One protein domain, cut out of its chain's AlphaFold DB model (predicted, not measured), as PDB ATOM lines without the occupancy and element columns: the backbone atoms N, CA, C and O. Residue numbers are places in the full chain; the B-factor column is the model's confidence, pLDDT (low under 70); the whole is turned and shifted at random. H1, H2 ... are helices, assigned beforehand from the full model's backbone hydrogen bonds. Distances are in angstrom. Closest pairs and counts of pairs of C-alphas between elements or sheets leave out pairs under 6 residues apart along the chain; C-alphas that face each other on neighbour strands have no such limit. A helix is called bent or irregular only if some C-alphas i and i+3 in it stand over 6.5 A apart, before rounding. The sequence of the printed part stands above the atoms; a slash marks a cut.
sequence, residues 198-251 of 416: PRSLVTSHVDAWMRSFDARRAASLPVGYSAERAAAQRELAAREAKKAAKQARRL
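What this domain is: This is residues 198 to 251 of the 416 residues of the protein "RRP7 domain-containing protein" of Rhodotorula diobovata (UniProt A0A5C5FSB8). Two long helices, H1 and then H2, make a wide, open V, with a tight link at the point of the V and no packing of one helix on the other. The V is flat, and its two arms lie spread apart, with H2 the longer arm. The printed part has 54 residues, with two named helices in the order H1, H2 and no named strand; the class is all helix. The whole is extended, with a radius of gyration of the C-alphas of 18.4 A and spans of 52 by 34 by 6 A.

Where its parts are: Pro 198 comes before H1. H1 holds residues 199 to 219 and is 30.0 A long from first to last C-alpha, from C-alpha 199 at (-10.333, 7.772, -46.513) to C-alpha 219 at (2.271, 3.146, -19.740). H2 holds residues 223 to 251 and is 42.6 A long, from C-alpha 223 at (8.882, 0.886, -14.644) to C-alpha 251 at (36.878, 20.284, -40.184). From its first to its last C-alpha, z rises in H1 and falls in H2, while x rises in both.

How they stand to each other: H1 and H2 are apart, with no C-alpha of the one within 8 A of the other. Three residues, 220 to 222, form the tight link between them. Residues 198 to 217, 219 to 225 and 227 to 251 stand free. Neither helix is bent. In H1 every O i to N i+4 pair is within hydrogen-bond range; in H2 it is 23 of 25.

The domain as a whole: The two C-alphas farthest apart, those of Pro 198 and Arg 249, are 52.7 A apart. The printed part has no cut. The mean pLDDT of the printed part is 77.0; residues 221 to 231 and 248 to 251 are under 70.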
ATOM      1  N   PRO A 198     -14.912   8.975 -45.911       91.25
ATOM      2  CA  PRO A 198     -13.743   9.548 -46.555       91.25
ATOM      3  C   PRO A 198     -12.476   8.900 -45.989       91.25
ATOM      4  O   PRO A 198     -12.297   8.798 -44.774       91.25
ATOM      5  N   ARG A 199     -11.568   8.484 -46.880       91.94
ATOM      6  CA  ARG A 199     -10.333   7.772 -46.513       91.94
ATOM      7  C   ARG A 199      -9.484   8.540 -45.495       91.94
ATOM      8  O   ARG A 199      -8.846   7.917 -44.652       91.94
ATOM      9  N   SER A 200      -9.488   9.872 -45.558       94.56
ATOM     10  CA  SER A 200      -8.777  10.732 -44.606       94.56
ATOM     11  C   SER A 200      -9.265  10.539 -43.173       94.56
ATOM     12  O   SER A 200      -8.436  10.389 -42.283       94.56
ATOM     13  N   LEU A 201     -10.583  10.461 -42.961       90.50
ATOM     14  CA  LEU A 201     -11.182  10.252 -41.641       90.50
ATOM     15  C   LEU A 201     -10.811   8.875 -41.092       90.50
ATOM     16  O   LEU A 201     -10.369   8.772 -39.950       90.50
ATOM     17  N   VAL A 202     -10.916   7.832 -41.924       91.81
ATOM     18  CA  VAL A 202     -10.522   6.466 -41.538       91.81
ATOM     19  C   VAL A 202      -9.045   6.425 -41.152       91.81
ATOM     20  O   VAL A 202      -8.704   5.888 -40.104       91.81
ATOM     21  N   THR A 203      -8.176   7.047 -41.951       93.94
ATOM     22  CA  THR A 203      -6.732   7.095 -41.675       93.94
ATOM     23  C   THR A 203      -6.453   7.848 -40.373       93.94
ATOM     24  O   THR A 203      -5.780   7.311 -39.503       93.94
ATOM     25  N   SER A 204      -7.047   9.032 -40.171       95.00
ATOM     26  CA  SER A 204      -6.861   9.799 -38.932       95.00
ATOM     27  C   SER A 204      -7.387   9.075 -37.696       95.00
ATOM     28  O   SER A 204      -6.781   9.163 -36.633       95.00
ATOM     29  N   HIS A 205      -8.498   8.345 -37.831       91.00
ATOM     30  CA  HIS A 205      -9.066   7.561 -36.743       91.00
ATOM     31  C   HIS A 205      -8.151   6.388 -36.384       91.00
ATOM     32  O   HIS A 205      -7.847   6.191 -35.212       91.00
ATOM     33  N   VAL A 206      -7.669   5.638 -37.381       95.19
ATOM     34  CA  VAL A 206      -6.728   4.529 -37.169       95.19
ATOM     35  C   VAL A 206      -5.415   5.035 -36.572       95.19
ATOM     36  O   VAL A 206      -4.937   4.451 -35.607       95.19
ATOM     37  N   ASP A 207      -4.865   6.142 -37.068       94.00
ATOM     38  CA  ASP A 207      -3.631   6.725 -36.534       94.00
ATOM     39  C   ASP A 207      -3.800   7.188 -35.081       94.00
ATOM     40  O   ASP A 207      -2.943   6.922 -34.238       94.00
ATOM     41  N   ALA A 208      -4.910   7.865 -34.764       90.81
ATOM     42  CA  ALA A 208      -5.226   8.274 -33.397       90.81
ATOM     43  C   ALA A 208      -5.412   7.056 -32.480       90.81
ATOM     44  O   ALA A 208      -4.881   7.030 -31.367       90.81
ATOM     45  N   TRP A 209      -6.101   6.025 -32.970       89.00
ATOM     46  CA  TRP A 209      -6.305   4.781 -32.242       89.00
ATOM     47  C   TRP A 209      -4.975   4.073 -31.964       89.00
ATOM     48  O   TRP A 209      -4.683   3.790 -30.803       89.00
ATOM     49  N   MET A 210      -4.124   3.890 -32.977       89.31
ATOM     50  CA  MET A 210      -2.793   3.288 -32.831       89.31
ATOM     51  C   MET A 210      -1.917   4.071 -31.853       89.31
ATOM     52  O   MET A 210      -1.294   3.472 -30.983       89.31
ATOM     53  N   ARG A 211      -1.928   5.410 -31.908       85.25
ATOM     54  CA  ARG A 211      -1.196   6.247 -30.940       85.25
ATOM     55  C   ARG A 211      -1.714   6.074 -29.515       85.25
ATOM     56  O   ARG A 211      -0.913   5.964 -28.594       85.25
ATOM     57  N   SER A 212      -3.035   6.037 -29.326       83.44
ATOM     58  CA  SER A 212      -3.635   5.808 -28.003       83.44
ATOM     59  C   SER A 212      -3.306   4.414 -27.461       83.44
ATOM     60  O   SER A 212      -3.106   4.232 -26.261       83.44
ATOM     61  N   PHE A 213      -3.239   3.421 -28.347       84.25
ATOM     62  CA  PHE A 213      -2.859   2.060 -28.012       84.25
ATOM     63  C   PHE A 213      -1.378   1.985 -27.631       84.25
ATOM     64  O   PHE A 213      -1.054   1.454 -26.574       84.25
ATOM     65  N   ASP A 214      -0.490   2.584 -28.425       82.94
ATOM     66  CA  ASP A 214       0.945   2.633 -28.142       82.94
ATOM     67  C   ASP A 214       1.252   3.399 -26.849       82.94
ATOM     68  O   ASP A 214       2.128   2.983 -26.093       82.94
ATOM     69  N   ALA A 215       0.513   4.473 -26.555       77.44
ATOM     70  CA  ALA A 215       0.632   5.212 -25.299       77.44
ATOM     71  C   ALA A 215       0.220   4.358 -24.092       77.44
ATOM     72  O   ALA A 215       0.970   4.272 -23.122       77.44
ATOM     73  N   ARG A 216      -0.925   3.664 -24.172       78.06
ATOM     74  CA  ARG A 216      -1.372   2.731 -23.123       78.06
ATOM     75  C   ARG A 216      -0.398   1.577 -22.944       78.06
ATOM     76  O   ARG A 216      -0.030   1.256 -21.821       78.06
ATOM     77  N   ARG A 217       0.093   1.016 -24.049       77.81
ATOM     78  CA  ARG A 217       1.117  -0.031 -24.043       77.81
ATOM     79  C   ARG A 217       2.428   0.456 -23.432       77.81
ATOM     80  O   ARG A 217       3.102  -0.315 -22.764       77.81
ATOM     81  N   ALA A 218       2.823   1.703 -23.677       73.25
ATOM     82  CA  ALA A 218       4.010   2.286 -23.066       73.25
ATOM     83  C   ALA A 218       3.817   2.516 -21.561       73.25
ATOM     84  O   ALA A 218       4.740   2.245 -20.799       73.25
ATOM     85  N   ALA A 219       2.627   2.958 -21.144       75.62
ATOM     86  CA  ALA A 219       2.271   3.146 -19.740       75.62
ATOM     87  C   ALA A 219       2.158   1.817 -18.972       75.62
ATOM     88  O   ALA A 219       2.492   1.764 -17.795       75.62
ATOM     89  N   SER A 220       1.734   0.738 -19.636       70.88
ATOM     90  CA  SER A 220       1.600  -0.590 -19.029       70.88
ATOM     91  C   SER A 220       2.914  -1.378 -18.960       70.88
ATOM     92  O   SER A 220       2.925  -2.500 -18.458       70.88
ATOM     93  N   LEU A 221       4.016  -0.865 -19.522       69.50
ATOM     94  CA  LEU A 221       5.323  -1.504 -19.366       69.50
ATOM     95  C   LEU A 221       5.830  -1.250 -17.937       69.50
ATOM     96  O   LEU A 221       5.847  -0.097 -17.509       69.50
ATOM     97  N   PRO A 222       6.283  -2.287 -17.209       61.50
ATOM     98  CA  PRO A 222       6.783  -2.118 -15.850       61.50
ATOM     99  C   PRO A 222       7.955  -1.126 -15.820       61.50
ATOM    100  O   PRO A 222       8.813  -1.128 -16.711       61.50
ATOM    101  N   VAL A 223       7.989  -0.283 -14.783       57.94
ATOM    102  CA  VAL A 223       8.882   0.886 -14.644       57.94
ATOM    103  C   VAL A 223      10.364   0.536 -14.853       57.94
ATOM    104  O   VAL A 223      11.092   1.338 -15.447       57.94
ATOM    105  N   GLY A 224      10.793  -0.685 -14.510       55.75
ATOM    106  CA  GLY A 224      12.154  -1.180 -14.756       55.75
ATOM    107  C   GLY A 224      12.576  -1.191 -16.235       55.75
ATOM    108  O   GLY A 224      13.731  -0.914 -16.550       55.75
ATOM    109  N   TYR A 225      11.640  -1.390 -17.170       48.47
ATOM    110  CA  TYR A 225      11.923  -1.373 -18.614       48.47
ATOM    111  C   TYR A 225      12.020   0.058 -19.178       48.47
ATOM    112  O   TYR A 225      12.650   0.295 -20.215       48.47
ATOM    113  N   SER A 226      11.411   1.042 -18.505       53.09
ATOM    114  CA  SER A 226      11.440   2.447 -18.936       53.09
ATOM    115  C   SER A 226      12.813   3.093 -18.709       53.09
ATOM    116  O   SER A 226      13.290   3.831 -19.573       53.09
ATOM    117  N   ALA A 227      13.493   2.741 -17.613       57.78
ATOM    118  CA  ALA A 227      14.830   3.233 -17.289       57.78
ATOM    119  C   ALA A 227      15.890   2.688 -18.260       57.78
ATOM    120  O   ALA A 227      16.725   3.446 -18.755       57.78
ATOM    121  N   GLU A 228      15.812   1.402 -18.608       58.50
ATOM    122  CA  GLU A 228      16.739   0.758 -19.545       58.50
ATOM    123  C   GLU A 228      16.543   1.274 -20.985       58.50
ATOM    124  O   GLU A 228      17.506   1.544 -21.706       58.50
ATOM    125  N   ARG A 229      15.291   1.533 -21.393       59.03
ATOM    126  CA  ARG A 229      14.981   2.127 -22.704       59.03
ATOM    127  C   ARG A 229      15.367   3.609 -22.783       59.03
ATOM    128  O   ARG A 229      15.866   4.045 -23.823       59.03
ATOM    129  N   ALA A 230      15.195   4.369 -21.700       64.44
ATOM    130  CA  ALA A 230      15.683   5.744 -21.599       64.44
ATOM    131  C   ALA A 230      17.222   5.798 -21.610       64.44
ATOM    132  O   ALA A 230      17.804   6.661 -22.270       64.44
ATOM    133  N   ALA A 231      17.894   4.844 -20.956       68.81
ATOM    134  CA  ALA A 231      19.347   4.696 -21.012       68.81
ATOM    135  C   ALA A 231      19.831   4.342 -22.430       68.81
ATOM    136  O   ALA A 231      20.763   4.971 -22.930       68.81
ATOM    137  N   ALA A 232      19.145   3.430 -23.128       71.12
ATOM    138  CA  ALA A 232      19.461   3.071 -24.511       71.12
ATOM    139  C   ALA A 232      19.268   4.249 -25.489       71.12
ATOM    140  O   ALA A 232      20.083   4.451 -26.393       71.12
ATOM    141  N   GLN A 233      18.231   5.072 -25.298       73.44
ATOM    142  CA  GLN A 233      18.037   6.295 -26.088       73.44
ATOM    143  C   GLN A 233      19.121   7.346 -25.807       73.44
ATOM    144  O   GLN A 233      19.625   7.966 -26.747       73.44
ATOM    145  N   ARG A 234      19.548   7.503 -24.546       75.06
ATOM    146  CA  ARG A 234      20.681   8.371 -24.180       75.06
ATOM    147  C   ARG A 234      21.998   7.880 -24.784       75.06
ATOM    148  O   ARG A 234      22.785   8.696 -25.259       75.06
ATOM    149  N   GLU A 235      22.231   6.569 -24.832       80.00
ATOM    150  CA  GLU A 235      23.440   5.999 -25.439       80.00
ATOM    151  C   GLU A 235      23.480   6.222 -26.962       80.00
ATOM    152  O   GLU A 235      24.529   6.562 -27.518       80.00
ATOM    153  N   LEU A 236      22.338   6.091 -27.645       76.50
ATOM    154  CA  LEU A 236      22.230   6.393 -29.075       76.50
ATOM    155  C   LEU A 236      22.476   7.881 -29.361       76.50
ATOM    156  O   LEU A 236      23.305   8.194 -30.218       76.50
ATOM    157  N   ALA A 237      21.862   8.779 -28.585       81.19
ATOM    158  CA  ALA A 237      22.100  10.218 -28.693       81.19
ATOM    159  C   ALA A 237      23.578  10.579 -28.433       81.19
ATOM    160  O   ALA A 237      24.174  11.366 -29.170       81.19
ATOM    161  N   ALA A 238      24.222   9.939 -27.450       82.25
ATOM    162  CA  ALA A 238      25.646  10.130 -27.171       82.25
ATOM    163  C   ALA A 238      26.546   9.618 -28.310       82.25
ATOM    164  O   ALA A 238      27.569  10.233 -28.631       82.25
ATOM    165  N   ARG A 239      26.188   8.505 -28.966       82.81
ATOM    166  CA  ARG A 239      26.918   7.997 -30.143       82.81
ATOM    167  C   ARG A 239      26.776   8.928 -31.344       82.81
ATOM    168  O   ARG A 239      27.758   9.119 -32.066       82.81
ATOM    169  N   GLU A 240      25.604   9.512 -31.555       83.38
ATOM    170  CA  GLU A 240      25.380  10.508 -32.605       83.38
ATOM    171  C   GLU A 240      26.149  11.801 -32.326       83.38
ATOM    172  O   GLU A 240      26.880  12.265 -33.203       83.38
ATOM    173  N   ALA A 241      26.133  12.293 -31.085       81.12
ATOM    174  CA  ALA A 241      26.943  13.435 -30.662       81.12
ATOM    175  C   ALA A 241      28.451  13.178 -30.845       81.12
ATOM    176  O   ALA A 241      29.174  14.034 -31.357       81.12
ATOM    177  N   LYS A 242      28.945  11.970 -30.526       83.00
ATOM    178  CA  LYS A 242      30.350  11.580 -30.766       83.00
ATOM    179  C   LYS A 242      30.697  11.520 -32.256       83.00
ATOM    180  O   LYS A 242      31.819  11.873 -32.633       83.00
ATOM    181  N   LYS A 243      29.770  11.087 -33.117       84.06
ATOM    182  CA  LYS A 243      29.956  11.114 -34.578       84.06
ATOM    183  C   LYS A 243      29.976  12.551 -35.109       84.06
ATOM    184  O   LYS A 243      30.893  12.880 -35.862       84.06
ATOM    185  N   ALA A 244      29.061  13.404 -34.650       77.31
ATOM    186  CA  ALA A 244      29.016  14.825 -34.994       77.31
ATOM    187  C   ALA A 244      30.287  15.566 -34.536       77.31
ATOM    188  O   ALA A 244      30.919  16.269 -35.322       77.31
ATOM    189  N   ALA A 245      30.759  15.317 -33.310       77.06
ATOM    190  CA  ALA A 245      31.995  15.898 -32.784       77.06
ATOM    191  C   ALA A 245      33.251  15.421 -33.539       77.06
ATOM    192  O   ALA A 245      34.177  16.202 -33.775       77.06
ATOM    193  N   LYS A 246      33.302  14.148 -33.965       79.00
ATOM    194  CA  LYS A 246      34.384  13.643 -34.831       79.00
ATOM    195  C   LYS A 246      34.351  14.280 -36.221       79.00
ATOM    196  O   LYS A 246      35.420  14.563 -36.759       79.00
ATOM    197  N   GLN A 247      33.171  14.526 -36.790       73.56
ATOM    198  CA  GLN A 247      33.038  15.270 -38.049       73.56
ATOM    199  C   GLN A 247      33.491  16.729 -37.889       73.56
ATOM    200  O   GLN A 247      34.309  17.189 -38.683       73.56
ATOM    201  N   ALA A 248      33.093  17.408 -36.809       66.38
ATOM    202  CA  ALA A 248      33.532  18.773 -36.507       66.38
ATOM    203  C   ALA A 248      35.060  18.876 -36.304       66.38
ATOM    204  O   ALA A 248      35.704  19.784 -36.823       66.38
ATOM    205  N   ARG A 249      35.686  17.898 -35.634       66.75
ATOM    206  CA  ARG A 249      37.153  17.852 -35.465       66.75
ATOM    207  C   ARG A 249      37.928  17.598 -36.757       66.75
ATOM    208  O   ARG A 249      39.077  18.020 -36.855       66.75
ATOM    209  N   ARG A 250      37.336  16.913 -37.740       62.72
ATOM    210  CA  ARG A 250      37.953  16.754 -39.068       62.72
ATOM    211  C   ARG A 250      37.937  18.061 -39.863       62.72
ATOM    212  O   ARG A 250      38.822  18.248 -40.687       62.72
ATOM    213  N   LEU A 251      36.992  18.957 -39.572       58.22
ATOM    214  CA  LEU A 251      36.878  20.284 -40.184       58.22
ATOM    215  C   LEU A 251      37.716  21.362 -39.465       58.22
ATOM    216  O   LEU A 251      38.109  22.336 -40.091       58.22
TER     217      LEU A 251